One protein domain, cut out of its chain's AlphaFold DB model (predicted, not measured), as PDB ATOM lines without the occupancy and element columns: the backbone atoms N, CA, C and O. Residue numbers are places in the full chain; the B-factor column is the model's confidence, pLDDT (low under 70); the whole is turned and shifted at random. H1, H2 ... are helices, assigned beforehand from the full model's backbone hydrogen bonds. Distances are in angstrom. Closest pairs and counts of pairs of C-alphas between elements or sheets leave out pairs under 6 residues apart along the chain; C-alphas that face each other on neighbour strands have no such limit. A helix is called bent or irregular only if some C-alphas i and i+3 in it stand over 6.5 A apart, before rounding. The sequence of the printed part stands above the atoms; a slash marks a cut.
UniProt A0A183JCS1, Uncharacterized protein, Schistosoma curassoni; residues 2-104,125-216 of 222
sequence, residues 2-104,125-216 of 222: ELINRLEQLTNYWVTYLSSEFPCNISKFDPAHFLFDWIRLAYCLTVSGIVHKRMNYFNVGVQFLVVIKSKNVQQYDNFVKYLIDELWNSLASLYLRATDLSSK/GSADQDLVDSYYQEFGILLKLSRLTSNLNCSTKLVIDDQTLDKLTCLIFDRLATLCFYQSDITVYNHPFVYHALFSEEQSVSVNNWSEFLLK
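What this domain is: This is residues 2 to 104 and 125 to 216 of the 222 residues of an uncharacterized protein of Schistosoma curassoni (UniProt A0A183JCS1). An up-and-down bundle of three long helices, H5, H6 and H7, each running against the one before it, has the hairpin of H2 and H3 packed across one side, with H1 covering the far side of H3. H4 packs on H3 and H6, while H9 crosses one end of H7 at residues 178 to 183, meets H2 with its residues 214 to 215 alone, and makes a corner with the short H8. The printed part has 195 residues with nine named helices, H1 to H9 in order, and no named strand; the class is all helix. It is compact, with a radius of gyration of the C-alphas of 17.0 A, and spans 48 by 44 by 30 A.

How they stand to each other: H1, residues 2 to 21, touches H3, residues 55 to 69, at a shallow tilt of 9 degrees, opposite ways; their closest C-alphas, of Trp 14 and Val 60, are 7.1 A apart. H2, residues 31 to 51, and H3 form a hairpin, with the closest C-alphas, of Ala 42 and Gly 61, 4.0 A apart. Residues 63 to 67 of H3 touch H4, residues 73 to 82, closest at the C-alphas of Val 66 and Tyr 76, 6.1 A. H5, residues 84 to 104, touches H6, residues 125 to 153, at a shallow tilt of 3 degrees, opposite ways; the closest C-alphas, of Ser 90 and Glu 138, are 5.5 A apart. H6 and H7, residues 165 to 183, form a hairpin, closest at the C-alphas of Ser 146 and Asp 166, 5.0 A. H3 and H7 are the hubs, touching five helices each. Residues 125 to 132 of H6 touch H8, residues 192 to 198, closest at the C-alphas of Asp 128 and Val 194, 6.0 A. H9, residues 201 to 215, is about perpendicular to H7 at 77 degrees and touches its residues 178 to 183, closest at the C-alphas of Leu 179 and Ser 211, 5.7 A. Every O i to N i+4 pair is within hydrogen-bond range in H3, H4, H5, H6 and H8; the counts are 14 of 16 in H1, 15 of 17 in H2, 14 of 15 in H7 and 9 of 11 in H9.

Where its parts are: H1 begins at C-alpha 2 (12.497, 47.940, -53.536) and is irregular, with C-alphas 17 and 20 9.1 A apart; H2 is irregular too, with C-alphas 32 and 35 8.6 A apart. From first to last C-alpha, H6 measures 42.4 A, H5 30.5 A and H7 26.7 A. H9 ends at C-alpha 215 (-6.767, 31.291, -43.109).

The domain as a whole: The two C-alphas farthest apart, of Lys 104 and Lys 157, are 52.7 A apart. Residues 105 to 124 are not printed, and C-alphas 104 and 125 are 13.2 A apart across this cut. H6 to H7 is a long link of 11 residues. The pLDDT, the model's own confidence, is under 70 at 17 of the printed residues, among them residues 151 to 163.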
ATOM      1  N   GLU A   2      12.806  47.077 -54.694       81.25
ATOM      2  CA  GLU A   2      12.497  47.940 -53.536       81.25
ATOM      3  C   GLU A   2      11.454  47.360 -52.556       81.25
ATOM      4  O   GLU A   2      11.696  47.345 -51.355       81.25
ATOM      5  N   LEU A   3      10.330  46.822 -53.051       80.75
ATOM      6  CA  LEU A   3       9.310  46.190 -52.197       80.75
ATOM      7  C   LEU A   3       9.850  44.962 -51.445       80.75
ATOM      8  O   LEU A   3       9.552  44.792 -50.270       80.75
ATOM      9  N   ILE A   4      10.652  44.135 -52.122       80.50
ATOM     10  CA  ILE A   4      11.270  42.934 -51.541       80.50
ATOM     11  C   ILE A   4      12.179  43.347 -50.383       80.50
ATOM     12  O   ILE A   4      11.971  42.896 -49.264       80.50
ATOM     13  N   ASN A   5      13.078  44.308 -50.615       81.69
ATOM     14  CA  ASN A   5      13.980  44.813 -49.580       81.69
ATOM     15  C   ASN A   5      13.218  45.411 -48.386       81.69
ATOM     16  O   ASN A   5      13.604  45.193 -47.242       81.69
ATOM     17  N   ARG A   6      12.126  46.153 -48.629       82.31
ATOM     18  CA  ARG A   6      11.286  46.704 -47.550       82.31
ATOM     19  C   ARG A   6      10.615  45.605 -46.732       82.31
ATOM     20  O   ARG A   6      10.586  45.697 -45.509       82.31
ATOM     21  N   LEU A   7      10.087  44.574 -47.392       84.81
ATOM     22  CA  LEU A   7       9.459  43.440 -46.717       84.81
ATOM     23  C   LEU A   7      10.477  42.634 -45.917       84.81
ATOM     24  O   LEU A   7      10.204  42.325 -44.767       84.81
ATOM     25  N   GLU A   8      11.665  42.377 -46.459       82.88
ATOM     26  CA  GLU A   8      12.749  41.707 -45.737       82.88
ATOM     27  C   GLU A   8      13.212  42.508 -44.513       82.88
ATOM     28  O   GLU A   8      13.367  41.945 -43.432       82.88
ATOM     29  N   GLN A   9      13.388  43.827 -44.643       85.12
ATOM     30  CA  GLN A   9      13.745  44.697 -43.517       85.12
ATOM     31  C   GLN A   9      12.673  44.687 -42.424       85.12
ATOM     32  O   GLN A   9      12.998  44.518 -41.249       85.12
ATOM     33  N   LEU A  10      11.401  44.831 -42.810       84.75
ATOM     34  CA  LEU A  10      10.272  44.805 -41.885       84.75
ATOM     35  C   LEU A  10      10.160  43.437 -41.198       84.75
ATOM     36  O   LEU A  10       9.970  43.358 -39.986       84.75
ATOM     37  N   THR A  11      10.357  42.355 -41.949       84.12
ATOM     38  CA  THR A  11      10.409  40.993 -41.423       84.12
ATOM     39  C   THR A  11      11.539  40.808 -40.425       84.12
ATOM     40  O   THR A  11      11.277  40.360 -39.314       84.12
ATOM     41  N   ASN A  12      12.767  41.204 -40.753       84.69
ATOM     42  CA  ASN A  12      13.904  41.084 -39.840       84.69
ATOM     43  C   ASN A  12      13.694  41.897 -38.556       84.69
ATOM     44  O   ASN A  12      13.993  41.412 -37.462       84.69
ATOM     45  N   TYR A  13      13.132  43.105 -38.675       86.19
ATOM     46  CA  TYR A  13      12.767  43.929 -37.526       86.19
ATOM     47  C   TYR A  13      11.769  43.205 -36.615       86.19
ATOM     48  O   TYR A  13      12.023  43.075 -35.419       86.19
ATOM     49  N   TRP A  14      10.674  42.672 -37.167       84.56
ATOM     50  CA  TRP A  14       9.632  42.024 -36.367       84.56
ATOM     51  C   TRP A  14      10.020  40.652 -35.829       84.56
ATOM     52  O   TRP A  14       9.627  40.325 -34.715       84.56
ATOM     53  N   VAL A  15      10.824  39.878 -36.559       83.00
ATOM     54  CA  VAL A  15      11.430  38.641 -36.043       83.00
ATOM     55  C   VAL A  15      12.318  38.953 -34.848       83.00
ATOM     56  O   VAL A  15      12.258  38.257 -33.842       83.00
ATOM     57  N   THR A  16      13.104  40.027 -34.919       83.75
ATOM     58  CA  THR A  16      13.939  40.451 -33.790       83.75
ATOM     59  C   THR A  16      13.074  40.937 -32.625       83.75
ATOM     60  O   THR A  16      13.272  40.515 -31.488       83.75
ATOM     61  N   TYR A  17      12.080  41.784 -32.902       82.38
ATOM     62  CA  TYR A  17      11.219  42.395 -31.889       82.38
ATOM     63  C   TYR A  17      10.335  41.379 -31.158       82.38
ATOM     64  O   TYR A  17      10.223  41.428 -29.937       82.38
ATOM     65  N   LEU A  18       9.721  40.447 -31.891       79.31
ATOM     66  CA  LEU A  18       8.894  39.383 -31.322       79.31
ATOM     67  C   LEU A  18       9.733  38.173 -30.883       79.31
ATOM     68  O   LEU A  18       9.234  37.336 -30.139       79.31
ATOM     69  N   SER A  19      11.009  38.088 -31.282       77.44
ATOM     70  CA  SER A  19      11.950  37.030 -30.890       77.44
ATOM     71  C   SER A  19      11.319  35.628 -30.997       77.44
ATOM     72  O   SER A  19      10.784  35.266 -32.046       77.44
ATOM     73  N   SER A  20      11.338  34.836 -29.916       66.94
ATOM     74  CA  SER A  20      10.751  33.490 -29.843       66.94
ATOM     75  C   SER A  20       9.227  33.449 -29.987       66.94
ATOM     76  O   SER A  20       8.655  32.367 -30.071       66.94
ATOM     77  N   GLU A  21       8.557  34.599 -29.986       72.50
ATOM     78  CA  GLU A  21       7.112  34.707 -30.158       72.50
ATOM     79  C   GLU A  21       6.707  34.961 -31.609       72.50
ATOM     80  O   GLU A  21       5.510  35.069 -31.879       72.50
ATOM     81  N   PHE A  22       7.646  35.084 -32.556       75.19
ATOM     82  CA  PHE A  22       7.269  35.212 -33.960       75.19
ATOM     83  C   PHE A  22       6.690  33.877 -34.455       75.19
ATOM     84  O   PHE A  22       7.401  32.872 -34.479       75.19
ATOM     85  N   PRO A  23       5.415  33.827 -34.877       69.00
ATOM     86  CA  PRO A  23       4.727  32.557 -35.096       69.00
ATOM     87  C   PRO A  23       5.098  31.880 -36.426       69.00
ATOM     88  O   PRO A  23       4.472  30.891 -36.786       69.00
ATOM     89  N   CYS A  24       6.078  32.397 -37.183       74.00
ATOM     90  CA  CYS A  24       6.443  31.904 -38.511       74.00
ATOM     91  C   CYS A  24       7.925  31.579 -38.651       74.00
ATOM     92  O   CYS A  24       8.777  32.418 -38.364       74.00
ATOM     93  N   ASN A  25       8.230  30.426 -39.249       76.38
ATOM     94  CA  ASN A  25       9.550  30.201 -39.814       76.38
ATOM     95  C   ASN A  25       9.613  30.712 -41.265       76.38
ATOM     96  O   ASN A  25       9.278  29.990 -42.206       76.38
ATOM     97  N   ILE A  26      10.091  31.946 -41.438       77.31
ATOM     98  CA  ILE A  26      10.241  32.606 -42.748       77.31
ATOM     99  C   ILE A  26      11.221  31.861 -43.665       77.31
ATOM    100  O   ILE A  26      11.117  31.974 -44.881       77.31
ATOM    101  N   SER A  27      12.132  31.034 -43.129       76.56
ATOM    102  CA  SER A  27      13.034  30.228 -43.964       76.56
ATOM    103  C   SER A  27      12.296  29.191 -44.818       76.56
ATOM    104  O   SER A  27      12.901  28.606 -45.713       76.56
ATOM    105  N   LYS A  28      11.023  28.907 -44.509       77.44
ATOM    106  CA  LYS A  28      10.165  27.989 -45.269       77.44
ATOM    107  C   LYS A  28       9.402  28.687 -46.406       77.44
ATOM    108  O   LYS A  28       8.654  28.007 -47.104       77.44
ATOM    109  N   PHE A  29       9.534  30.006 -46.566       81.31
ATOM    110  CA  PHE A  29       8.872  30.739 -47.647       81.31
ATOM    111  C   PHE A  29       9.508  30.415 -48.991       81.31
ATOM    112  O   PHE A  29      10.731  30.320 -49.107       81.31
ATOM    113  N   ASP A  30       8.664  30.224 -50.001       78.44
ATOM    114  CA  ASP A  30       9.104  29.883 -51.342       78.44
ATOM    115  C   ASP A  30       9.524  31.169 -52.069       78.44
ATOM    116  O   ASP A  30       8.691  32.058 -52.282       78.44
ATOM    117  N   PRO A  31      10.791  31.292 -52.508       77.25
ATOM    118  CA  PRO A  31      11.236  32.444 -53.283       77.25
ATOM    119  C   PRO A  31      10.386  32.699 -54.537       77.25
ATOM    120  O   PRO A  31      10.212  33.854 -54.928       77.25
ATOM    121  N   ALA A  32       9.821  31.650 -55.152       80.81
ATOM    122  CA  ALA A  32       8.937  31.775 -56.311       80.81
ATOM    123  C   ALA A  32       7.581  32.417 -55.965       80.81
ATOM    124  O   ALA A  32       6.953  33.036 -56.825       80.81
ATOM    125  N   HIS A  33       7.155  32.326 -54.702       82.50
ATOM    126  CA  HIS A  33       5.884  32.841 -54.192       82.50
ATOM    127  C   HIS A  33       6.068  33.942 -53.137       82.50
ATOM    128  O   HIS A  33       5.136  34.239 -52.390       82.50
ATOM    129  N   PHE A  34       7.228  34.612 -53.126       80.44
ATOM    130  CA  PHE A  34       7.617  35.613 -52.125       80.44
ATOM    131  C   PHE A  34       6.478  36.569 -51.736       80.44
ATOM    132  O   PHE A  34       6.088  36.656 -50.581       80.44
ATOM    133  N   LEU A  35       5.862  37.277 -52.688       85.06
ATOM    134  CA  LEU A  35       4.829  38.257 -52.326       85.06
ATOM    135  C   LEU A  35       3.594  37.598 -51.691       85.06
ATOM    136  O   LEU A  35       2.958  38.178 -50.814       85.06
ATOM    137  N   PHE A  36       3.249  36.398 -52.145       86.88
ATOM    138  CA  PHE A  36       2.079  35.676 -51.677       86.88
ATOM    139  C   PHE A  36       2.254  35.175 -50.237       86.88
ATOM    140  O   PHE A  36       1.352  35.371 -49.421       86.88
ATOM    141  N   ASP A  37       3.421  34.623 -49.898       85.94
ATOM    142  CA  ASP A  37       3.706  34.131 -48.545       85.94
ATOM    143  C   ASP A  37       3.637  35.255 -47.502       85.94
ATOM    144  O   ASP A  37       3.038  35.088 -46.437       85.94
ATOM    145  N   TRP A  38       4.137  36.448 -47.840       87.56
ATOM    146  CA  TRP A  38       4.033  37.625 -46.973       87.56
ATOM    147  C   TRP A  38       2.601  38.146 -46.846       87.56
ATOM    148  O   TRP A  38       2.195  38.534 -45.752       87.56
ATOM    149  N   ILE A  39       1.816  38.141 -47.930       89.69
ATOM    150  CA  ILE A  39       0.389  38.497 -47.870       89.69
ATOM    151  C   ILE A  39      -0.345  37.551 -46.917       89.69
ATOM    152  O   ILE A  39      -1.111  38.002 -46.064       89.69
ATOM    153  N   ARG A  40      -0.108  36.244 -47.047       87.88
ATOM    154  CA  ARG A  40      -0.769  35.237 -46.219       87.88
ATOM    155  C   ARG A  40      -0.348  35.349 -44.759       87.88
ATOM    156  O   ARG A  40      -1.216  35.401 -43.893       87.88
ATOM    157  N   LEU A  41       0.950  35.492 -44.488       87.38
ATOM    158  CA  LEU A  41       1.465  35.762 -43.144       87.38
ATOM    159  C   LEU A  41       0.797  36.990 -42.519       87.38
ATOM    160  O   LEU A  41       0.365  36.932 -41.372       87.38
ATOM    161  N   ALA A  42       0.689  38.086 -43.271       92.00
ATOM    162  CA  ALA A  42       0.102  39.326 -42.786       92.00
ATOM    163  C   ALA A  42      -1.367  39.143 -42.374       92.00
ATOM    164  O   ALA A  42      -1.763  39.576 -41.290       92.00
ATOM    165  N   TYR A  43      -2.161  38.442 -43.189       92.69
ATOM    166  CA  TYR A  43      -3.545  38.112 -42.850       92.69
ATOM    167  C   TYR A  43      -3.644  37.190 -41.628       92.69
ATOM    168  O   TYR A  43      -4.395  37.502 -40.703       92.69
ATOM    169  N   CYS A  44      -2.841  36.122 -41.566       89.06
ATOM    170  CA  CYS A  44      -2.815  35.210 -40.419       89.06
ATOM    171  C   CYS A  44      -2.438  35.929 -39.116       89.06
ATOM    172  O   CYS A  44      -3.102  35.738 -38.100       89.06
ATOM    173  N   LEU A  45      -1.404  36.780 -39.134       90.38
ATOM    174  CA  LEU A  45      -0.988  37.574 -37.973       90.38
ATOM    175  C   LEU A  45      -2.089  38.525 -37.510       90.38
ATOM    176  O   LEU A  45      -2.340  38.630 -36.313       90.38
ATOM    177  N   THR A  46      -2.761  39.184 -38.454       93.75
ATOM    178  CA  THR A  46      -3.814  40.154 -38.143       93.75
ATOM    179  C   THR A  46      -5.004  39.478 -37.465       93.75
ATOM    180  O   THR A  46      -5.407  39.883 -36.376       93.75
ATOM    181  N   VAL A  47      -5.514  38.397 -38.062       92.88
ATOM    182  CA  VAL A  47      -6.652  37.640 -37.520       92.88
ATOM    183  C   VAL A  47      -6.279  36.951 -36.211       92.88
ATOM    184  O   VAL A  47      -7.004  37.079 -35.229       92.88
ATOM    185  N   SER A  48      -5.113  36.302 -36.137       90.25
ATOM    186  CA  SER A  48      -4.620  35.713 -34.886       90.25
ATOM    187  C   SER A  48      -4.444  36.767 -33.791       90.25
ATOM    188  O   SER A  48      -4.700  36.482 -32.623       90.25
ATOM    189  N   GLY A  49      -4.012  37.977 -34.153       91.94
ATOM    190  CA  GLY A  49      -3.932  39.121 -33.255       91.94
ATOM    191  C   GLY A  49      -5.288  39.464 -32.651       91.94
ATOM    192  O   GLY A  49      -5.393  39.594 -31.438       91.94
ATOM    193  N   ILE A  50      -6.338  39.531 -33.469       94.50
ATOM    194  CA  ILE A  50      -7.705  39.818 -33.012       94.50
ATOM    195  C   ILE A  50      -8.234  38.688 -32.117       94.50
ATOM    196  O   ILE A  50      -8.618  38.940 -30.975       94.50
ATOM    197  N   VAL A  51      -8.173  37.439 -32.593       91.62
ATOM    198  CA  VAL A  51      -8.678  36.244 -31.888       91.62
ATOM    199  C   VAL A  51      -8.039  36.102 -30.504       91.62
ATOM    200  O   VAL A  51      -8.725  35.895 -29.505       91.62
ATOM    201  N   HIS A  52      -6.716  36.262 -30.426       90.81
ATOM    202  CA  HIS A  52      -5.957  36.085 -29.187       90.81
ATOM    203  C   HIS A  52      -5.726  37.393 -28.419       90.81
ATOM    204  O   HIS A  52      -4.966  37.397 -27.450       90.81
ATOM    205  N   LYS A  53      -6.346  38.506 -28.842       92.62
ATOM    206  CA  LYS A  53      -6.194  39.844 -28.241       92.62
ATOM    207  C   LYS A  53      -4.728  40.309 -28.140       92.62
ATOM    208  O   LYS A  53      -4.323  40.960 -27.180       92.62
ATOM    209  N   ARG A  54      -3.925  39.971 -29.151       91.31
ATOM    210  CA  ARG A  54      -2.504  40.308 -29.303       91.31
ATOM    211  C   ARG A  54      -2.323  41.464 -30.290       91.31
ATOM    212  O   ARG A  54      -2.112  41.255 -31.485       91.31
ATOM    213  N   MET A  55      -2.371  42.692 -29.771       91.94
ATOM    214  CA  MET A  55      -2.222  43.923 -30.567       91.94
ATOM    215  C   MET A  55      -0.868  44.008 -31.288       91.94
ATOM    216  O   MET A  55      -0.773  44.549 -32.383       91.94
ATOM    217  N   ASN A  56       0.191  43.428 -30.719       90.94
ATOM    218  CA  ASN A  56       1.493  43.341 -31.379       90.94
ATOM    219  C   ASN A  56       1.407  42.566 -32.707       90.94
ATOM    220  O   ASN A  56       1.849  43.081 -33.729       90.94
ATOM    221  N   TYR A  57       0.791  41.379 -32.725       90.88
ATOM    222  CA  TYR A  57       0.619  40.588 -33.952       90.88
ATOM    223  C   TYR A  57      -0.253  41.306 -34.977       90.88
ATOM    224  O   TYR A  57       0.075  41.320 -36.163       90.88
ATOM    225  N   PHE A  58      -1.321  41.948 -34.507       93.88
ATOM    226  CA  PHE A  58      -2.168  42.770 -35.355       93.88
ATOM    227  C   PHE A  58      -1.388  43.904 -36.019       93.88
ATOM    228  O   PHE A  58      -1.408  44.029 -37.242       93.88
ATOM    229  N   ASN A  59      -0.637  44.674 -35.230       92.69
ATOM    230  CA  ASN A  59       0.156  45.790 -35.727       92.69
ATOM    231  C   ASN A  59       1.167  45.342 -36.782       92.69
ATOM    232  O   ASN A  59       1.276  45.973 -37.834       92.69
ATOM    233  N   VAL A  60       1.865  44.231 -36.533       91.38
ATOM    234  CA  VAL A  60       2.800  43.642 -37.500       91.38
ATOM    235  C   VAL A  60       2.081  43.276 -38.800       91.38
ATOM    236  O   VAL A  60       2.513  43.675 -39.883       91.38
ATOM    237  N   GLY A  61       0.972  42.536 -38.704       92.44
ATOM    238  CA  GLY A  61       0.203  42.086 -39.863       92.44
ATOM    239  C   GLY A  61      -0.316  43.249 -40.710       92.44
ATOM    240  O   GLY A  61      -0.111  43.276 -41.924       92.44
ATOM    241  N   VAL A  62      -0.899  44.266 -40.076       93.94
ATOM    242  CA  VAL A  62      -1.401  45.455 -40.773       93.94
ATOM    243  C   VAL A  62      -0.268  46.235 -41.434       93.94
ATOM    244  O   VAL A  62      -0.414  46.635 -42.586       93.94
ATOM    245  N   GLN A  63       0.885  46.404 -40.780       92.00
ATOM    246  CA  GLN A  63       2.030  47.083 -41.398       92.00
ATOM    247  C   GLN A  63       2.524  46.364 -42.657       92.00
ATOM    248  O   GLN A  63       2.774  47.025 -43.668       92.00
ATOM    249  N   PHE A  64       2.587  45.027 -42.651       91.44
ATOM    250  CA  PHE A  64       2.877  44.266 -43.869       91.44
ATOM    251  C   PHE A  64       1.842  44.536 -44.966       91.44
ATOM    252  O   PHE A  64       2.222  44.829 -46.101       91.44
ATOM    253  N   LEU A  65       0.544  44.498 -44.644       92.31
ATOM    254  CA  LEU A  65      -0.516  44.785 -45.616       92.31
ATOM    255  C   LEU A  65      -0.387  46.197 -46.194       92.31
ATOM    256  O   LEU A  65      -0.494  46.367 -47.406       92.31
ATOM    257  N   VAL A  66      -0.115  47.200 -45.360       89.25
ATOM    258  CA  VAL A  66       0.060  48.584 -45.808       89.25
ATOM    259  C   VAL A  66       1.292  48.713 -46.699       89.25
ATOM    260  O   VAL A  66       1.172  49.319 -47.752       89.25
ATOM    261  N   VAL A  67       2.438  48.103 -46.376       88.38
ATOM    262  CA  VAL A  67       3.628  48.129 -47.256       88.38
ATOM    263  C   VAL A  67       3.355  47.457 -48.604       88.38
ATOM    264  O   VAL A  67       3.785  47.946 -49.648       88.38
ATOM    265  N   ILE A  68       2.620  46.344 -48.602       88.25
ATOM    266  CA  ILE A  68       2.276  45.606 -49.825       88.25
ATOM    267  C   ILE A  68       1.291  46.398 -50.693       88.25
ATOM    268  O   ILE A  68       1.365  46.352 -51.923       88.25
ATOM    269  N   LYS A  69       0.342  47.102 -50.066       84.25
ATOM    270  CA  LYS A  69      -0.756  47.791 -50.756       84.25
ATOM    271  C   LYS A  69      -0.442  49.236 -51.091       84.25
ATOM    272  O   LYS A  69      -0.791  49.676 -52.180       84.25
ATOM    273  N   SER A  70       0.173  49.966 -50.176       74.12
ATOM    274  CA  SER A  70       0.553  51.358 -50.324       74.12
ATOM    275  C   SER A  70       1.990  51.424 -50.809       74.12
ATOM    276  O   SER A  70       2.952  51.331 -50.052       74.12
ATOM    277  N   LYS A  71       2.153  51.631 -52.113       68.88
ATOM    278  CA  LYS A  71       3.468  51.905 -52.707       68.88
ATOM    279  C   LYS A  71       4.015  53.292 -52.293       68.88
ATOM    280  O   LYS A  71       5.051  53.709 -52.800       68.88
ATOM    281  N   ASN A  72       3.337  54.004 -51.382       75.38
ATOM    282  CA  ASN A  72       3.619  55.368 -50.942       75.38
ATOM    283  C   ASN A  72       3.958  55.410 -49.437       75.38
ATOM    284  O   ASN A  72       3.140  55.072 -48.586       75.38
ATOM    285  N   VAL A  73       5.156  55.895 -49.104       76.00
ATOM    286  CA  VAL A  73       5.652  55.974 -47.717       76.00
ATOM    287  C   VAL A  73       4.799  56.904 -46.844       76.00
ATOM    288  O   VAL A  73       4.501  56.569 -45.706       76.00
ATOM    289  N   GLN A  74       4.318  58.028 -47.379       78.62
ATOM    290  CA  GLN A  74       3.514  58.980 -46.604       78.62
ATOM    291  C   GLN A  74       2.157  58.389 -46.198       78.62
ATOM    292  O   GLN A  74       1.631  58.676 -45.124       78.62
ATOM    293  N   GLN A  75       1.575  57.553 -47.058       77.94
ATOM    294  CA  GLN A  75       0.354  56.825 -46.729       77.94
ATOM    295  C   GLN A  75       0.608  55.774 -45.660       77.94
ATOM    296  O   GLN A  75      -0.214  55.652 -44.760       77.94
ATOM    297  N   TYR A  76       1.739  55.066 -45.732       84.56
ATOM    298  CA  TYR A  76       2.156  54.153 -44.675       84.56
ATOM    299  C   TYR A  76       2.255  54.873 -43.324       84.56
ATOM    300  O   TYR A  76       1.571  54.478 -42.381       84.56
ATOM    301  N   ASP A  77       3.000  55.978 -43.252       84.19
ATOM    302  CA  ASP A  77       3.197  56.723 -42.005       84.19
ATOM    303  C   ASP A  77       1.874  57.251 -41.438       84.19
ATOM    304  O   ASP A  77       1.589  57.107 -40.249       84.19
ATOM    305  N   ASN A  78       1.023  57.822 -42.296       85.06
ATOM    306  CA  ASN A  78      -0.289  58.317 -41.889       85.06
ATOM    307  C   ASN A  78      -1.211  57.190 -41.415       85.06
ATOM    308  O   ASN A  78      -1.941  57.367 -40.440       85.06
ATOM    309  N   PHE A  79      -1.185  56.042 -42.089       88.56
ATOM    310  CA  PHE A  79      -2.006  54.897 -41.720       88.56
ATOM    311  C   PHE A  79      -1.587  54.341 -40.363       88.56
ATOM    312  O   PHE A  79      -2.415  54.200 -39.466       88.56
ATOM    313  N   VAL A  80      -0.291  54.084 -40.190       87.75
ATOM    314  CA  VAL A  80       0.258  53.555 -38.939       87.75
ATOM    315  C   VAL A  80       0.029  54.530 -37.787       87.75
ATOM    316  O   VAL A  80      -0.290  54.100 -36.688       87.75
ATOM    317  N   LYS A  81       0.139  55.840 -38.023       87.88
ATOM    318  CA  LYS A  81      -0.013  56.844 -36.965       87.88
ATOM    319  C   LYS A  81      -1.459  57.099 -36.542       87.88
ATOM    320  O   LYS A  81      -1.690  57.394 -35.375       87.88
ATOM    321  N   TYR A  82      -2.404  57.079 -37.481       88.25
ATOM    322  CA  TYR A  82      -3.760  57.580 -37.224       88.25
ATOM    323  C   TYR A  82      -4.860  56.536 -37.373       88.25
ATOM    324  O   TYR A  82      -5.933  56.743 -36.825       88.25
ATOM    325  N   LEU A  83      -4.639  55.459 -38.129       91.62
ATOM    326  CA  LEU A  83      -5.701  54.510 -38.474       91.62
ATOM    327  C   LEU A  83      -5.550  53.153 -37.797       91.62
ATOM    328  O   LEU A  83      -6.550  52.466 -37.643       91.62
ATOM    329  N   ILE A  84      -4.338  52.752 -37.405       93.88
ATOM    330  CA  ILE A  84      -4.090  51.384 -36.936       93.88
ATOM    331  C   ILE A  84      -4.870  51.034 -35.660       93.88
ATOM    332  O   ILE A  84      -5.466  49.961 -35.594       93.88
ATOM    333  N   ASP A  85      -4.934  51.952 -34.693       94.06
ATOM    334  CA  ASP A  85      -5.644  51.737 -33.427       94.06
ATOM    335  C   ASP A  85      -7.160  51.692 -33.638       94.06
ATOM    336  O   ASP A  85      -7.850  50.845 -33.070       94.06
ATOM    337  N   GLU A  86      -7.683  52.561 -34.502       95.12
ATOM    338  CA  GLU A  86      -9.109  52.561 -34.828       95.12
ATOM    339  C   GLU A  86      -9.489  51.300 -35.608       95.12
ATOM    340  O   GLU A  86     -10.499  50.666 -35.320       95.12
ATOM    341  N   LEU A  87      -8.634  50.871 -36.542       96.88
ATOM    342  CA  LEU A  87      -8.821  49.633 -37.290       96.88
ATOM    343  C   LEU A  87      -8.850  48.420 -36.354       96.88
ATOM    344  O   LEU A  87      -9.684  47.532 -36.538       96.88
ATOM    345  N   TRP A  88      -7.968  48.383 -35.352       97.19
ATOM    346  CA  TRP A  88      -7.984  47.355 -34.311       97.19
ATOM    347  C   TRP A  88      -9.316  47.337 -33.565       97.19
ATOM    348  O   TRP A  88      -9.946  46.283 -33.481       97.19
ATOM    349  N   ASN A  89      -9.755  48.490 -33.057       96.56
ATOM    350  CA  ASN A  89     -10.984  48.597 -32.275       96.56
ATOM    351  C   ASN A  89     -12.204  48.147 -33.085       96.56
ATOM    352  O   ASN A  89     -12.983  47.317 -32.610       96.56
ATOM    353  N   SER A  90     -12.325  48.628 -34.323       96.94
ATOM    354  CA  SER A  90     -13.415  48.265 -35.226       96.94
ATOM    355  C   SER A  90     -13.436  46.770 -35.545       96.94
ATOM    356  O   SER A  90     -14.479  46.126 -35.436       96.94
ATOM    357  N   LEU A  91     -12.293  46.177 -35.898       97.56
ATOM    358  CA  LEU A  91     -12.236  44.751 -36.235       97.56
ATOM    359  C   LEU A  91     -12.432  43.852 -35.009       97.56
ATOM    360  O   LEU A  91     -13.109  42.831 -35.109       97.56
ATOM    361  N   ALA A  92     -11.896  44.230 -33.845       96.44
ATOM    362  CA  ALA A  92     -12.118  43.503 -32.598       96.44
ATOM    363  C   ALA A  92     -13.595  43.553 -32.169       96.44
ATOM    364  O   ALA A  92     -14.147  42.531 -31.763       96.44
ATOM    365  N   SER A  93     -14.245  44.714 -32.306       95.69
ATOM    366  CA  SER A  93     -15.688  44.898 -32.086       95.69
ATOM    367  C   SER A  93     -16.507  43.975 -32.996       95.69
ATOM    368  O   SER A  93     -17.353  43.221 -32.511       95.69
ATOM    369  N   LEU A  94     -16.210  43.964 -34.301       96.69
ATOM    370  CA  LEU A  94     -16.899  43.107 -35.269       96.69
ATOM    371  C   LEU A  94     -16.685  41.619 -35.001       96.69
ATOM    372  O   LEU A  94     -17.648  40.857 -35.029       96.69
ATOM    373  N   TYR A  95     -15.454  41.206 -34.699       96.38
ATOM    374  CA  TYR A  95     -15.138  39.815 -34.378       96.38
ATOM    375  C   TYR A  95     -15.906  39.317 -33.146       96.38
ATOM    376  O   TYR A  95     -16.441  38.207 -33.152       96.38
ATOM    377  N   LEU A  96     -16.018  40.139 -32.097       95.31
ATOM    378  CA  LEU A  96     -16.801  39.786 -30.909       95.31
ATOM    379  C   LEU A  96     -18.282  39.591 -31.252       95.31
ATOM    380  O   LEU A  96     -18.853  38.562 -30.901       95.31
ATOM    381  N   ARG A  97     -18.883  40.524 -32.001       95.19
ATOM    382  CA  ARG A  97     -20.293  40.424 -32.423       95.19
ATOM    383  C   ARG A  97     -20.549  39.202 -33.307       95.19
ATOM    384  O   ARG A  97     -21.542  38.508 -33.112       95.19
ATOM    385  N   ALA A  98     -19.650  38.921 -34.249       94.62
ATOM    386  CA  ALA A  98     -19.736  37.753 -35.122       94.62
ATOM    387  C   ALA A  98     -19.645  36.438 -34.330       94.62
ATOM    388  O   ALA A  98     -20.411  35.509 -34.572       94.62
ATOM    389  N   THR A  99     -18.760  36.378 -33.334       93.75
ATOM    390  CA  THR A  99     -18.621  35.209 -32.452       93.75
ATOM    391  C   THR A  99     -19.871  35.005 -31.592       93.75
ATOM    392  O   THR A  99     -20.368  33.883 -31.475       93.75
ATOM    393  N   ASP A 100     -20.428  36.084 -31.037       92.25
ATOM    394  CA  ASP A 100     -21.675  36.034 -30.269       92.25
ATOM    395  C   ASP A 100     -22.847  35.537 -31.124       92.25
ATOM    396  O   ASP A 100     -23.660  34.745 -30.645       92.25
ATOM    397  N   LEU A 101     -22.931  35.973 -32.385       90.94
ATOM    398  CA  LEU A 101     -23.936  35.518 -33.346       90.94
ATOM    399  C   LEU A 101     -23.786  34.021 -33.650       90.94
ATOM    400  O   LEU A 101     -24.747  33.268 -33.498       90.94
ATOM    401  N   SER A 102     -22.576  33.587 -34.006       88.12
ATOM    402  CA  SER A 102     -22.272  32.189 -34.324       88.12
ATOM    403  C   SER A 102     -22.581  31.250 -33.153       88.12
ATOM    404  O   SER A 102     -23.262  30.240 -33.324       88.12
ATOM    405  N   SER A 103     -22.216  31.638 -31.924       84.81
ATOM    406  CA  SER A 103     -22.485  30.846 -30.712       84.81
ATOM    407  C   SER A 103     -23.976  30.645 -30.400       84.81
ATOM    408  O   SER A 103     -24.342  29.710 -29.687       84.81
ATOM    409  N   LYS A 104     -24.839  31.526 -30.919       75.50
ATOM    410  CA  LYS A 104     -26.296  31.484 -30.741       75.50
ATOM    411  C   LYS A 104     -27.009  30.790 -31.897       75.50
ATOM    412  O   LYS A 104     -28.208  30.539 -31.780       75.50
ATOM    413  N   GLY A 125     -33.095  36.938 -39.137       61.03
ATOM    414  CA  GLY A 125     -32.961  38.171 -39.915       61.03
ATOM    415  C   GLY A 125     -32.580  39.412 -39.099       61.03
ATOM    416  O   GLY A 125     -31.931  40.300 -39.639       61.03
ATOM    417  N   SER A 126     -32.937  39.494 -37.810       78.06
ATOM    418  CA  SER A 126     -32.607  40.675 -36.996       78.06
ATOM    419  C   SER A 126     -31.147  40.691 -36.544       78.06
ATOM    420  O   SER A 126     -30.501  41.727 -36.613       78.06
ATOM    421  N   ALA A 127     -30.611  39.546 -36.115       85.81
ATOM    422  CA  ALA A 127     -29.243  39.476 -35.604       85.81
ATOM    423  C   ALA A 127     -28.190  39.558 -36.727       85.81
ATOM    424  O   ALA A 127     -27.147  40.189 -36.550       85.81
ATOM    425  N   ASP A 128     -28.486  38.980 -37.897       88.88
ATOM    426  CA  ASP A 128     -27.656  39.147 -39.093       88.88
ATOM    427  C   ASP A 128     -27.654  40.614 -39.560       88.88
ATOM    428  O   ASP A 128     -26.597  41.157 -39.887       88.88
ATOM    429  N   GLN A 129     -28.815  41.285 -39.537       92.75
ATOM    430  CA  GLN A 129     -28.911  42.713 -39.854       92.75
ATOM    431  C   GLN A 129     -28.111  43.569 -38.867       92.75
ATOM    432  O   GLN A 129     -27.372  44.448 -39.304       92.75
ATOM    433  N   ASP A 130     -28.182  43.286 -37.562       93.00
ATOM    434  CA  ASP A 130     -27.403  44.007 -36.550       93.00
ATOM    435  C   ASP A 130     -25.889  43.909 -36.823       93.00
ATOM    436  O   ASP A 130     -25.152  44.887 -36.648       93.00
ATOM    437  N   LEU A 131     -25.398  42.748 -37.275       95.06
ATOM    438  CA  LEU A 131     -23.993  42.567 -37.652       95.06
ATOM    439  C   LEU A 131     -23.628  43.382 -38.904       95.06
ATOM    440  O   LEU A 131     -22.576  44.025 -38.928       95.06
ATOM    441  N   VAL A 132     -24.499  43.395 -39.916       95.81
ATOM    442  CA  VAL A 132     -24.325  44.194 -41.142       95.81
ATOM    443  C   VAL A 132     -24.317  45.694 -40.828       95.81
ATOM    444  O   VAL A 132     -23.431  46.420 -41.282       95.81
ATOM    445  N   ASP A 133     -25.241  46.165 -39.996       95.62
ATOM    446  CA  ASP A 133     -25.302  47.565 -39.567       95.62
ATOM    447  C   ASP A 133     -24.041  47.956 -38.789       95.62
ATOM    448  O   ASP A 133     -23.464  49.024 -39.013       95.62
ATOM    449  N   SER A 134     -23.556  47.048 -37.934       95.56
ATOM    450  CA  SER A 134     -22.289  47.218 -37.219       95.56
ATOM    451  C   SER A 134     -21.116  47.356 -38.190       95.56
ATOM    452  O   SER A 134     -20.297  48.258 -38.025       95.56
ATOM    453  N   TYR A 135     -21.043  46.515 -39.228       97.12
ATOM    454  CA  TYR A 135     -20.009  46.613 -40.262       97.12
ATOM    455  C   TYR A 135     -20.013  48.001 -40.912       97.12
ATOM    456  O   TYR A 135     -18.970  48.657 -40.967       97.12
ATOM    457  N   TYR A 136     -21.176  48.489 -41.353       96.50
ATOM    458  CA  TYR A 136     -21.272  49.790 -42.021       96.50
ATOM    459  C   TYR A 136     -20.979  50.963 -41.078       96.50
ATOM    460  O   TYR A 136     -20.397  51.968 -41.506       96.50
ATOM    461  N   GLN A 137     -21.337  50.847 -39.798       96.38
ATOM    462  CA  GLN A 137     -21.008  51.841 -38.782       96.38
ATOM    463  C   GLN A 137     -19.492  51.952 -38.576       96.38
ATOM    464  O   GLN A 137     -18.942  53.051 -38.681       96.38
ATOM    465  N   GLU A 138     -18.823  50.828 -38.317       95.69
ATOM    466  CA  GLU A 138     -17.374  50.756 -38.095       95.69
ATOM    467  C   GLU A 138     -16.603  51.215 -39.345       95.69
ATOM    468  O   GLU A 138     -15.703  52.057 -39.276       95.69
ATOM    469  N   PHE A 139     -17.046  50.777 -40.527       94.44
ATOM    470  CA  PHE A 139     -16.525  51.246 -41.809       94.44
ATOM    471  C   PHE A 139     -16.644  52.771 -41.963       94.44
ATOM    472  O   PHE A 139     -15.702  53.449 -42.381       94.44
ATOM    473  N   GLY A 140     -17.798  53.334 -41.599       92.50
ATOM    474  CA  GLY A 140     -18.056  54.767 -41.665       92.50
ATOM    475  C   GLY A 140     -17.156  55.593 -40.742       92.50
ATOM    476  O   GLY A 140     -16.787  56.715 -41.106       92.50
ATOM    477  N   ILE A 141     -16.783  55.062 -39.574       91.62
ATOM    478  CA  ILE A 141     -15.840  55.703 -38.645       91.62
ATOM    479  C   ILE A 141     -14.448  55.772 -39.280       91.62
ATOM    480  O   ILE A 141     -13.889  56.866 -39.421       91.62
ATOM    481  N   LEU A 142     -13.940  54.635 -39.759       92.25
ATOM    482  CA  LEU A 142     -12.628  54.546 -40.402       92.25
ATOM    483  C   LEU A 142     -12.527  55.438 -41.639       92.25
ATOM    484  O   LEU A 142     -11.535  56.143 -41.820       92.25
ATOM    485  N   LEU A 143     -13.580  55.475 -42.459       90.12
ATOM    486  CA  LEU A 143     -13.621  56.293 -43.667       90.12
ATOM    487  C   LEU A 143     -13.606  57.798 -43.358       90.12
ATOM    488  O   LEU A 143     -12.960  58.587 -44.058       90.12
ATOM    489  N   LYS A 144     -14.317  58.227 -42.307       88.69
ATOM    490  CA  LYS A 144     -14.271  59.620 -41.838       88.69
ATOM    491  C   LYS A 144     -12.869  59.972 -41.362       88.69
ATOM    492  O   LYS A 144     -12.334  61.000 -41.779       88.69
ATOM    493  N   LEU A 145     -12.258  59.108 -40.555       86.44
ATOM    494  CA  LEU A 145     -10.913  59.318 -40.033       86.44
ATOM    495  C   LEU A 145      -9.875  59.387 -41.162       86.44
ATOM    496  O   LEU A 145      -9.109  60.346 -41.230       86.44
ATOM    497  N   SER A 146      -9.914  58.463 -42.127       86.12
ATOM    498  CA  SER A 146      -8.983  58.453 -43.262       86.12
ATOM    499  C   SER A 146      -9.085  59.715 -44.120       86.12
ATOM    500  O   SER A 146      -8.073  60.231 -44.601       86.12
ATOM    501  N   ARG A 147     -10.299  60.252 -44.300       84.31
ATOM    502  CA  ARG A 147     -10.524  61.504 -45.038       84.31
ATOM    503  C   ARG A 147     -10.009  62.714 -44.265       84.31
ATOM    504  O   ARG A 147      -9.343  63.561 -44.855       84.31
ATOM    505  N   LEU A 148     -10.259  62.780 -42.956       80.94
ATOM    506  CA  LEU A 148      -9.728  63.844 -42.100       80.94
ATOM    507  C   LEU A 148      -8.196  63.850 -42.117       80.94
ATOM    508  O   LEU A 148      -7.594  64.893 -42.359       80.94
ATOM    509  N   THR A 149      -7.564  62.688 -41.968       76.12
ATOM    510  CA  THR A 149      -6.102  62.553 -42.023       76.12
ATOM    511  C   THR A 149      -5.534  62.912 -43.398       76.12
ATOM    512  O   THR A 149      -4.493  63.563 -43.477       76.12
ATOM    513  N   SER A 150      -6.231  62.564 -44.485       70.81
ATOM    514  CA  SER A 150      -5.839  62.983 -45.842       70.81
ATOM    515  C   SER A 150      -5.855  64.505 -45.993       70.81
ATOM    516  O   SER A 150      -4.946  65.080 -46.583       70.81
ATOM    517  N   ASN A 151      -6.856  65.168 -45.412       60.75
ATOM    518  CA  ASN A 151      -6.994  66.621 -45.469       60.75
ATOM    519  C   ASN A 151      -5.973  67.353 -44.583       60.75
ATOM    520  O   ASN A 151      -5.578  68.467 -44.912       60.75
ATOM    521  N   LEU A 152      -5.525  66.732 -43.486       55.88
ATOM    522  CA  LEU A 152      -4.533  67.304 -42.569       55.88
ATOM    523  C   LEU A 152      -3.098  67.266 -43.126       55.88
ATOM    524  O   LEU A 152      -2.287  68.101 -42.734       55.88
ATOM    525  N   ASN A 153      -2.787  66.339 -44.044       52.75
ATOM    526  CA  ASN A 153      -1.414  66.074 -44.503       52.75
ATOM    527  C   ASN A 153      -1.162  66.293 -46.011       52.75
ATOM    528  O   ASN A 153      -0.067  65.989 -46.494       52.75
ATOM    529  N   CYS A 154      -2.114  66.852 -46.764       42.91
ATOM    530  CA  CYS A 154      -1.917  67.153 -48.184       42.91
ATOM    531  C   CYS A 154      -1.459  68.601 -48.430       42.91
ATOM    532  O   CYS A 154      -2.257  69.534 -48.478       42.91
ATOM    533  N   SER A 155      -0.167  68.761 -48.737       40.91
ATOM    534  CA  SER A 155       0.254  69.731 -49.755       40.91
ATOM    535  C   SER A 155      -0.394  69.313 -51.076       40.91
ATOM    536  O   SER A 155      -0.184  68.197 -51.547       40.91
ATOM    537  N   THR A 156      -1.187  70.193 -51.679       40.97
ATOM    538  CA  THR A 156      -1.987  69.994 -52.905       40.97
ATOM    539  C   THR A 156      -1.179  69.695 -54.182       40.97
ATOM    540  O   THR A 156      -1.706  69.820 -55.284       40.97
ATOM    541  N   LYS A 157       0.104  69.320 -54.082       39.44
ATOM    542  CA  LYS A 157       1.043  69.299 -55.216       39.44
ATOM    543  C   LYS A 157       1.511  67.937 -55.716       39.44
ATOM    544  O   LYS A 157       2.239  67.912 -56.703       39.44
ATOM    545  N   LEU A 158       1.091  66.823 -55.128       39.72
ATOM    546  CA  LEU A 158       1.438  65.500 -55.653       39.72
ATOM    547  C   LEU A 158       0.169  64.677 -55.841       39.72
ATOM    548  O   LEU A 158      -0.276  63.953 -54.955       39.72
ATOM    549  N   VAL A 159      -0.410  64.832 -57.033       43.59
ATOM    550  CA  VAL A 159      -1.313  63.852 -57.637       43.59
ATOM    551  C   VAL A 159      -0.492  62.573 -57.792       43.59
ATOM    552  O   VAL A 159       0.265  62.428 -58.745       43.59
ATOM    553  N   ILE A 160      -0.544  61.702 -56.789       47.06
ATOM    554  CA  ILE A 160      -0.045  60.335 -56.911       47.06
ATOM    555  C   ILE A 160      -1.246  59.502 -57.334       47.06
ATOM    556  O   ILE A 160      -2.263  59.481 -56.637       47.06
ATOM    557  N   ASP A 161      -1.111  58.895 -58.510       49.69
ATOM    558  CA  ASP A 161      -2.101  58.091 -59.217       49.69
ATOM    559  C   ASP A 161      -2.975  57.227 -58.292       49.69
ATOM    560  O   ASP A 161      -2.490  56.391 -57.529       49.69
ATOM    561  N   ASP A 162      -4.285  57.447 -58.404       54.47
ATOM    562  CA  ASP A 162      -5.418  56.563 -58.099       54.47
ATOM    563  C   ASP A 162      -5.565  55.859 -56.739       54.47
ATOM    564  O   ASP A 162      -6.619  55.259 -56.487       54.47
ATOM    565  N   GLN A 163      -4.613  55.970 -55.816       65.06
ATOM    566  CA  GLN A 163      -4.701  55.351 -54.496       65.06
ATOM    567  C   GLN A 163      -4.672  56.416 -53.406       65.06
ATOM    568  O   GLN A 163      -3.623  56.939 -53.059       65.06
ATOM    569  N   THR A 164      -5.833  56.737 -52.849       78.69
ATOM    570  CA  THR A 164      -6.004  57.651 -51.715       78.69
ATOM    571  C   THR A 164      -6.003  56.875 -50.387       78.69
ATOM    572  O   THR A 164      -6.215  55.659 -50.369       78.69
ATOM    573  N   LEU A 165      -5.736  57.546 -49.256       82.25
ATOM    574  CA  LEU A 165      -5.671  56.885 -47.939       82.25
ATOM    575  C   LEU A 165      -7.009  56.232 -47.562       82.25
ATOM    576  O   LEU A 165      -7.022  55.159 -46.968       82.25
ATOM    577  N   ASP A 166      -8.130  56.841 -47.945       84.88
ATOM    578  CA  ASP A 166      -9.459  56.254 -47.780       84.88
ATOM    579  C   ASP A 166      -9.631  54.973 -48.606       84.88
ATOM    580  O   ASP A 166     -10.007  53.954 -48.041       84.88
ATOM    581  N   LYS A 167      -9.251  54.958 -49.892       84.69
ATOM    582  CA  LYS A 167      -9.263  53.736 -50.722       84.69
ATOM    583  C   LYS A 167      -8.427  52.610 -50.100       84.69
ATOM    584  O   LYS A 167      -8.856  51.457 -50.091       84.69
ATOM    585  N   LEU A 168      -7.244  52.933 -49.573       87.25
ATOM    586  CA  LEU A 168      -6.386  51.971 -48.874       87.25
ATOM    587  C   LEU A 168      -7.057  51.430 -47.603       87.25
ATOM    588  O   LEU A 168      -7.044  50.222 -47.376       87.25
ATOM    589  N   THR A 169      -7.660  52.318 -46.811       89.88
ATOM    590  CA  THR A 169      -8.383  51.970 -45.579       89.88
ATOM    591  C   THR A 169      -9.555  51.056 -45.876       89.88
ATOM    592  O   THR A 169      -9.664  50.007 -45.249       89.88
ATOM    593  N   CYS A 170     -10.356  51.386 -46.890       89.94
ATOM    594  CA  CYS A 170     -11.464  50.546 -47.318       89.94
ATOM    595  C   CYS A 170     -10.985  49.151 -47.715       89.94
ATOM    596  O   CYS A 170     -11.527  48.159 -47.244       89.94
ATOM    597  N   LEU A 171      -9.934  49.070 -48.537       90.00
ATOM    598  CA  LEU A 171      -9.423  47.792 -49.025       90.00
ATOM    599  C   LEU A 171      -8.861  46.908 -47.905       90.00
ATOM    600  O   LEU A 171      -8.987  45.686 -47.974       90.00
ATOM    601  N   ILE A 172      -8.194  47.497 -46.913       93.00
ATOM    602  CA  ILE A 172      -7.661  46.750 -45.770       93.00
ATOM    603  C   ILE A 172      -8.801  46.315 -44.848       93.00
ATOM    604  O   ILE A 172      -8.875  45.134 -44.518       93.00
ATOM    605  N   PHE A 173      -9.695  47.234 -44.477       95.19
ATOM    606  CA  PHE A 173     -10.812  46.943 -43.581       95.19
ATOM    607  C   PHE A 173     -11.728  45.859 -44.141       95.19
ATOM    608  O   PHE A 173     -11.950  44.864 -43.465       95.19
ATOM    609  N   ASP A 174     -12.199  46.009 -45.379       92.81
ATOM    610  CA  ASP A 174     -13.163  45.093 -45.995       92.81
ATOM    611  C   ASP A 174     -12.653  43.644 -46.004       92.81
ATOM    612  O   ASP A 174     -13.317  42.701 -45.564       92.81
ATOM    613  N   ARG A 175     -11.385  43.479 -46.393       92.75
ATOM    614  CA  ARG A 175     -10.711  42.179 -46.398       92.75
ATOM    615  C   ARG A 175     -10.547  41.611 -44.995       92.75
ATOM    616  O   ARG A 175     -10.787  40.428 -44.797       92.75
ATOM    617  N   LEU A 176     -10.119  42.419 -44.030       95.88
ATOM    618  CA  LEU A 176      -9.903  41.943 -42.664       95.88
ATOM    619  C   LEU A 176     -11.215  41.630 -41.940       95.88
ATOM    620  O   LEU A 176     -11.269  40.633 -41.227       95.88
ATOM    621  N   ALA A 177     -12.262  42.426 -42.150       95.88
ATOM    622  CA  ALA A 177     -13.590  42.189 -41.592       95.88
ATOM    623  C   ALA A 177     -14.166  40.867 -42.110       95.88
ATOM    624  O   ALA A 177     -14.610  40.041 -41.320       95.88
ATOM    625  N   THR A 178     -14.040  40.613 -43.415       94.50
ATOM    626  CA  THR A 178     -14.418  39.330 -44.024       94.50
ATOM    627  C   THR A 178     -13.676  38.155 -43.389       94.50
ATOM    628  O   THR A 178     -14.284  37.147 -43.039       94.50
ATOM    629  N   LEU A 179     -12.359  38.278 -43.202       95.19
ATOM    630  CA  LEU A 179     -11.578  37.225 -42.556       95.19
ATOM    631  C   LEU A 179     -11.991  37.018 -41.091       95.19
ATOM    632  O   LEU A 179     -11.988  35.884 -40.624       95.19
ATOM    633  N   CYS A 180     -12.376  38.080 -40.375       95.50
ATOM    634  CA  CYS A 180     -12.926  37.967 -39.023       95.50
ATOM    635  C   CYS A 180     -14.271  37.238 -39.022       95.50
ATOM    636  O   CYS A 180     -14.474  36.370 -38.181       95.50
ATOM    637  N   PHE A 181     -15.158  37.544 -39.972       95.19
ATOM    638  CA  PHE A 181     -16.423  36.830 -40.140       95.19
ATOM    639  C   PHE A 181     -16.183  35.348 -40.389       95.19
ATOM    640  O   PHE A 181     -16.681  34.530 -39.624       95.19
ATOM    641  N   TYR A 182     -15.342  35.007 -41.366       94.56
ATOM    642  CA  TYR A 182     -14.997  33.616 -41.642       94.56
ATOM    643  C   TYR A 182     -14.413  32.912 -40.405       94.56
ATOM    644  O   TYR A 182     -14.819  31.805 -40.074       94.56
ATOM    645  N   GLN A 183     -13.504  33.572 -39.678       93.31
ATOM    646  CA  GLN A 183     -12.892  33.029 -38.461       93.31
ATOM    647  C   GLN A 183     -13.885  32.834 -37.298       93.31
ATOM    648  O   GLN A 183     -13.622  32.024 -36.410       93.31
ATOM    649  N   SER A 184     -14.992  33.580 -37.277       92.81
ATOM    650  CA  SER A 184     -16.102  33.417 -36.329       92.81
ATOM    651  C   SER A 184     -17.175  32.443 -36.827       92.81
ATOM    652  O   SER A 184     -18.281  32.451 -36.295       92.81
ATOM    653  N   ASP A 185     -16.892  31.637 -37.852       92.31
ATOM    654  CA  ASP A 185     -17.867  30.779 -38.530       92.31
ATOM    655  C   ASP A 185     -19.061  31.560 -39.112       92.31
ATOM    656  O   ASP A 185     -20.157  31.032 -39.221       92.31
ATOM    657  N   ILE A 186     -18.885  32.813 -39.527       93.75
ATOM    658  CA  ILE A 186     -19.863  33.540 -40.346       93.75
ATOM    659  C   ILE A 186     -19.454  33.363 -41.809       93.75
ATOM    660  O   ILE A 186     -18.493  33.966 -42.301       93.75
ATOM    661  N   THR A 187     -20.182  32.504 -42.516       93.44
ATOM    662  CA  THR A 187     -19.905  32.086 -43.898       93.44
ATOM    663  C   THR A 187     -21.126  32.301 -44.785       93.44
ATOM    664  O   THR A 187     -22.251  32.447 -44.305       93.44
ATOM    665  N   VAL A 188     -20.925  32.234 -46.103       92.38
ATOM    666  CA  VAL A 188     -22.034  32.282 -47.072       92.38
ATOM    667  C   VAL A 188     -23.034  31.127 -46.887       92.38
ATOM    668  O   VAL A 188     -24.176  31.232 -47.316       92.38
ATOM    669  N   TYR A 189     -22.636  30.026 -46.243       90.19
ATOM    670  CA  TYR A 189     -23.465  28.825 -46.112       90.19
ATOM    671  C   TYR A 189     -24.386  28.836 -44.890       90.19
ATOM    672  O   TYR A 189     -25.439  28.204 -44.923       90.19
ATOM    673  N   ASN A 190     -24.005  29.532 -43.819       89.81
ATOM    674  CA  ASN A 190     -24.778  29.590 -42.574       89.81
ATOM    675  C   ASN A 190     -25.364  30.976 -42.283       89.81
ATOM    676  O   ASN A 190     -26.427  31.052 -41.675       89.81
ATOM    677  N   HIS A 191     -24.731  32.041 -42.778       91.06
ATOM    678  CA  HIS A 191     -25.213  33.420 -42.704       91.06
ATOM    679  C   HIS A 191     -25.197  34.074 -44.102       91.06
ATOM    680  O   HIS A 191     -24.499  35.071 -44.325       91.06
ATOM    681  N   PRO A 192     -25.955  33.529 -45.081       90.50
ATOM    682  CA  PRO A 192     -25.960  34.024 -46.460       90.50
ATOM    683  C   PRO A 192     -26.380  35.492 -46.554       90.50
ATOM    684  O   PRO A 192     -25.853  36.229 -47.384       90.50
ATOM    685  N   PHE A 193     -27.286  35.939 -45.677       91.00
ATOM    686  CA  PHE A 193     -27.742  37.326 -45.647       91.00
ATOM    687  C   PHE A 193     -26.586  38.308 -45.427       91.00
ATOM    688  O   PHE A 193     -26.469  39.280 -46.167       91.00
ATOM    689  N   VAL A 194     -25.701  38.026 -44.465       91.69
ATOM    690  CA  VAL A 194     -24.538  38.877 -44.168       91.69
ATOM    691  C   VAL A 194     -23.646  39.012 -45.402       91.69
ATOM    692  O   VAL A 194     -23.255  40.118 -45.760       91.69
ATOM    693  N   TYR A 195     -23.366  37.909 -46.101       92.31
ATOM    694  CA  TYR A 195     -22.531  37.943 -47.304       92.31
ATOM    695  C   TYR A 195     -23.212  38.671 -48.462       92.31
ATOM    696  O   TYR A 195     -22.576  39.502 -49.099       92.31
ATOM    697  N   HIS A 196     -24.497  38.420 -48.711       90.44
ATOM    698  CA  HIS A 196     -25.236  39.067 -49.799       90.44
ATOM    699  C   HIS A 196     -25.513  40.556 -49.548       90.44
ATOM    700  O   HIS A 196     -25.726  41.314 -50.494       90.44
ATOM    701  N   ALA A 197     -25.481  40.997 -48.289       91.44
ATOM    702  CA  ALA A 197     -25.550  42.411 -47.937       91.44
ATOM    703  C   ALA A 197     -24.231  43.164 -48.196       91.44
ATOM    704  O   ALA A 197     -24.248  44.390 -48.331       91.44
ATOM    705  N   LEU A 198     -23.098  42.453 -48.248       90.81
ATOM    706  CA  LEU A 198     -21.757  43.028 -48.414       90.81
ATOM    707  C   LEU A 198     -21.177  42.796 -49.819       90.81
ATOM    708  O   LEU A 198     -20.421  43.624 -50.325       90.81
ATOM    709  N   PHE A 199     -21.550  41.694 -50.466       89.81
ATOM    710  CA  PHE A 199     -21.018  41.231 -51.745       89.81
ATOM    711  C   PHE A 199     -22.149  40.765 -52.665       89.81
ATOM    712  O   PHE A 199     -23.204  40.336 -52.203       89.81
ATOM    713  N   SER A 200     -21.926  40.770 -53.984       89.12
ATOM    714  CA  SER A 200     -22.863  40.095 -54.893       89.12
ATOM    715  C   SER A 200     -22.896  38.579 -54.630       89.12
ATOM    716  O   SER A 200     -21.965  38.027 -54.038       89.12
ATOM    717  N   GLU A 201     -23.937  37.874 -55.083       82.81
ATOM    718  CA  GLU A 201     -24.049  36.414 -54.897       82.81
ATOM    719  C   GLU A 201     -22.823  35.658 -55.440       82.81
ATOM    720  O   GLU A 201     -22.226  34.842 -54.736       82.81
ATOM    721  N   GLU A 202     -22.375  35.995 -56.654       85.31
ATOM    722  CA  GLU A 202     -21.182  35.399 -57.275       85.31
ATOM    723  C   GLU A 202     -19.899  35.708 -56.488       85.31
ATOM    724  O   GLU A 202     -19.018  34.856 -56.334       85.31
ATOM    725  N   GLN A 203     -19.789  36.929 -55.959       90.62
ATOM    726  CA  GLN A 203     -18.645  37.339 -55.149       90.62
ATOM    727  C   GLN A 203     -18.650  36.659 -53.782       90.62
ATOM    728  O   GLN A 203     -17.582  36.304 -53.296       90.62
ATOM    729  N   SER A 204     -19.819  36.418 -53.193       91.31
ATOM    730  CA  SER A 204     -19.966  35.850 -51.849       91.31
ATOM    731  C   SER A 204     -19.263  34.494 -51.722       91.31
ATOM    732  O   SER A 204     -18.483  34.276 -50.795       91.31
ATOM    733  N   VAL A 205     -19.460  33.602 -52.700       92.00
ATOM    734  CA  VAL A 205     -18.800  32.283 -52.731       92.00
ATOM    735  C   VAL A 205     -17.292  32.421 -52.949       92.00
ATOM    736  O   VAL A 205     -16.497  31.765 -52.277       92.00
ATOM    737  N   SER A 206     -16.879  33.302 -53.865       92.81
ATOM    738  CA  SER A 206     -15.463  33.560 -54.152       92.81
ATOM    739  C   SER A 206     -14.715  34.099 -52.926       92.81
ATOM    740  O   SER A 206     -13.632  33.623 -52.586       92.81
ATOM    741  N   VAL A 207     -15.328  35.048 -52.218       92.00
ATOM    742  CA  VAL A 207     -14.804  35.667 -50.998       92.00
ATOM    743  C   VAL A 207     -14.707  34.649 -49.859       92.00
ATOM    744  O   VAL A 207     -13.697  34.620 -49.153       92.00
ATOM    745  N   ASN A 208     -15.699  33.768 -49.712       92.00
ATOM    746  CA  ASN A 208     -15.651  32.685 -48.731       92.00
ATOM    747  C   ASN A 208     -14.478  31.724 -49.004       92.00
ATOM    748  O   ASN A 208     -13.670  31.467 -48.115       92.00
ATOM    749  N   ASN A 209     -14.324  31.268 -50.251       92.31
ATOM    750  CA  ASN A 209     -13.228  30.376 -50.652       92.31
ATOM    751  C   ASN A 209     -11.851  31.035 -50.489       92.31
ATOM    752  O   ASN A 209     -10.879  30.395 -50.091       92.31
ATOM    753  N   TRP A 210     -11.756  32.330 -50.795       92.50
ATOM    754  CA  TRP A 210     -10.547  33.119 -50.579       92.50
ATOM    755  C   TRP A 210     -10.187  33.215 -49.092       92.50
ATOM    756  O   TRP A 210      -9.015  33.068 -48.735       92.50
ATOM    757  N   SER A 211     -11.189  33.412 -48.232       92.81
ATOM    758  CA  SER A 211     -11.014  33.479 -46.779       92.81
ATOM    759  C   SER A 211     -10.537  32.144 -46.215       92.81
ATOM    760  O   SER A 211      -9.528  32.110 -45.510       92.81
ATOM    761  N   GLU A 212     -11.176  31.043 -46.622       90.94
ATOM    762  CA  GLU A 212     -10.736  29.684 -46.295       90.94
ATOM    763  C   GLU A 212      -9.286  29.460 -46.718       90.94
ATOM    764  O   GLU A 212      -8.456  29.037 -45.920       90.94
ATOM    765  N   PHE A 213      -8.951  29.772 -47.968       88.81
ATOM    766  CA  PHE A 213      -7.619  29.536 -48.510       88.81
ATOM    767  C   PHE A 213      -6.522  30.305 -47.759       88.81
ATOM    768  O   PHE A 213      -5.443  29.757 -47.508       88.81
ATOM    769  N   LEU A 214      -6.783  31.561 -47.391       87.44
ATOM    770  CA  LEU A 214      -5.820  32.385 -46.667       87.44
ATOM    771  C   LEU A 214      -5.660  31.975 -45.207       87.44
ATOM    772  O   LEU A 214      -4.527  31.954 -44.721       87.44
ATOM    773  N   LEU A 215      -6.765  31.659 -44.528       84.12
ATOM    774  CA  LEU A 215      -6.767  31.291 -43.109       84.12
ATOM    775  C   LEU A 215      -6.489  29.817 -42.864       84.12
ATOM    776  O   LEU A 215      -6.146  29.450 -41.739       84.12
ATOM    777  N   LYS A 216      -6.555  28.975 -43.904       78.19
ATOM    778  CA  LYS A 216      -6.040  27.609 -43.841       78.19
ATOM    779  C   LYS A 216      -4.643  27.680 -43.234       78.19
ATOM    780  O   LYS A 216      -3.860  28.539 -43.661       78.19
TER     781      LYS A 216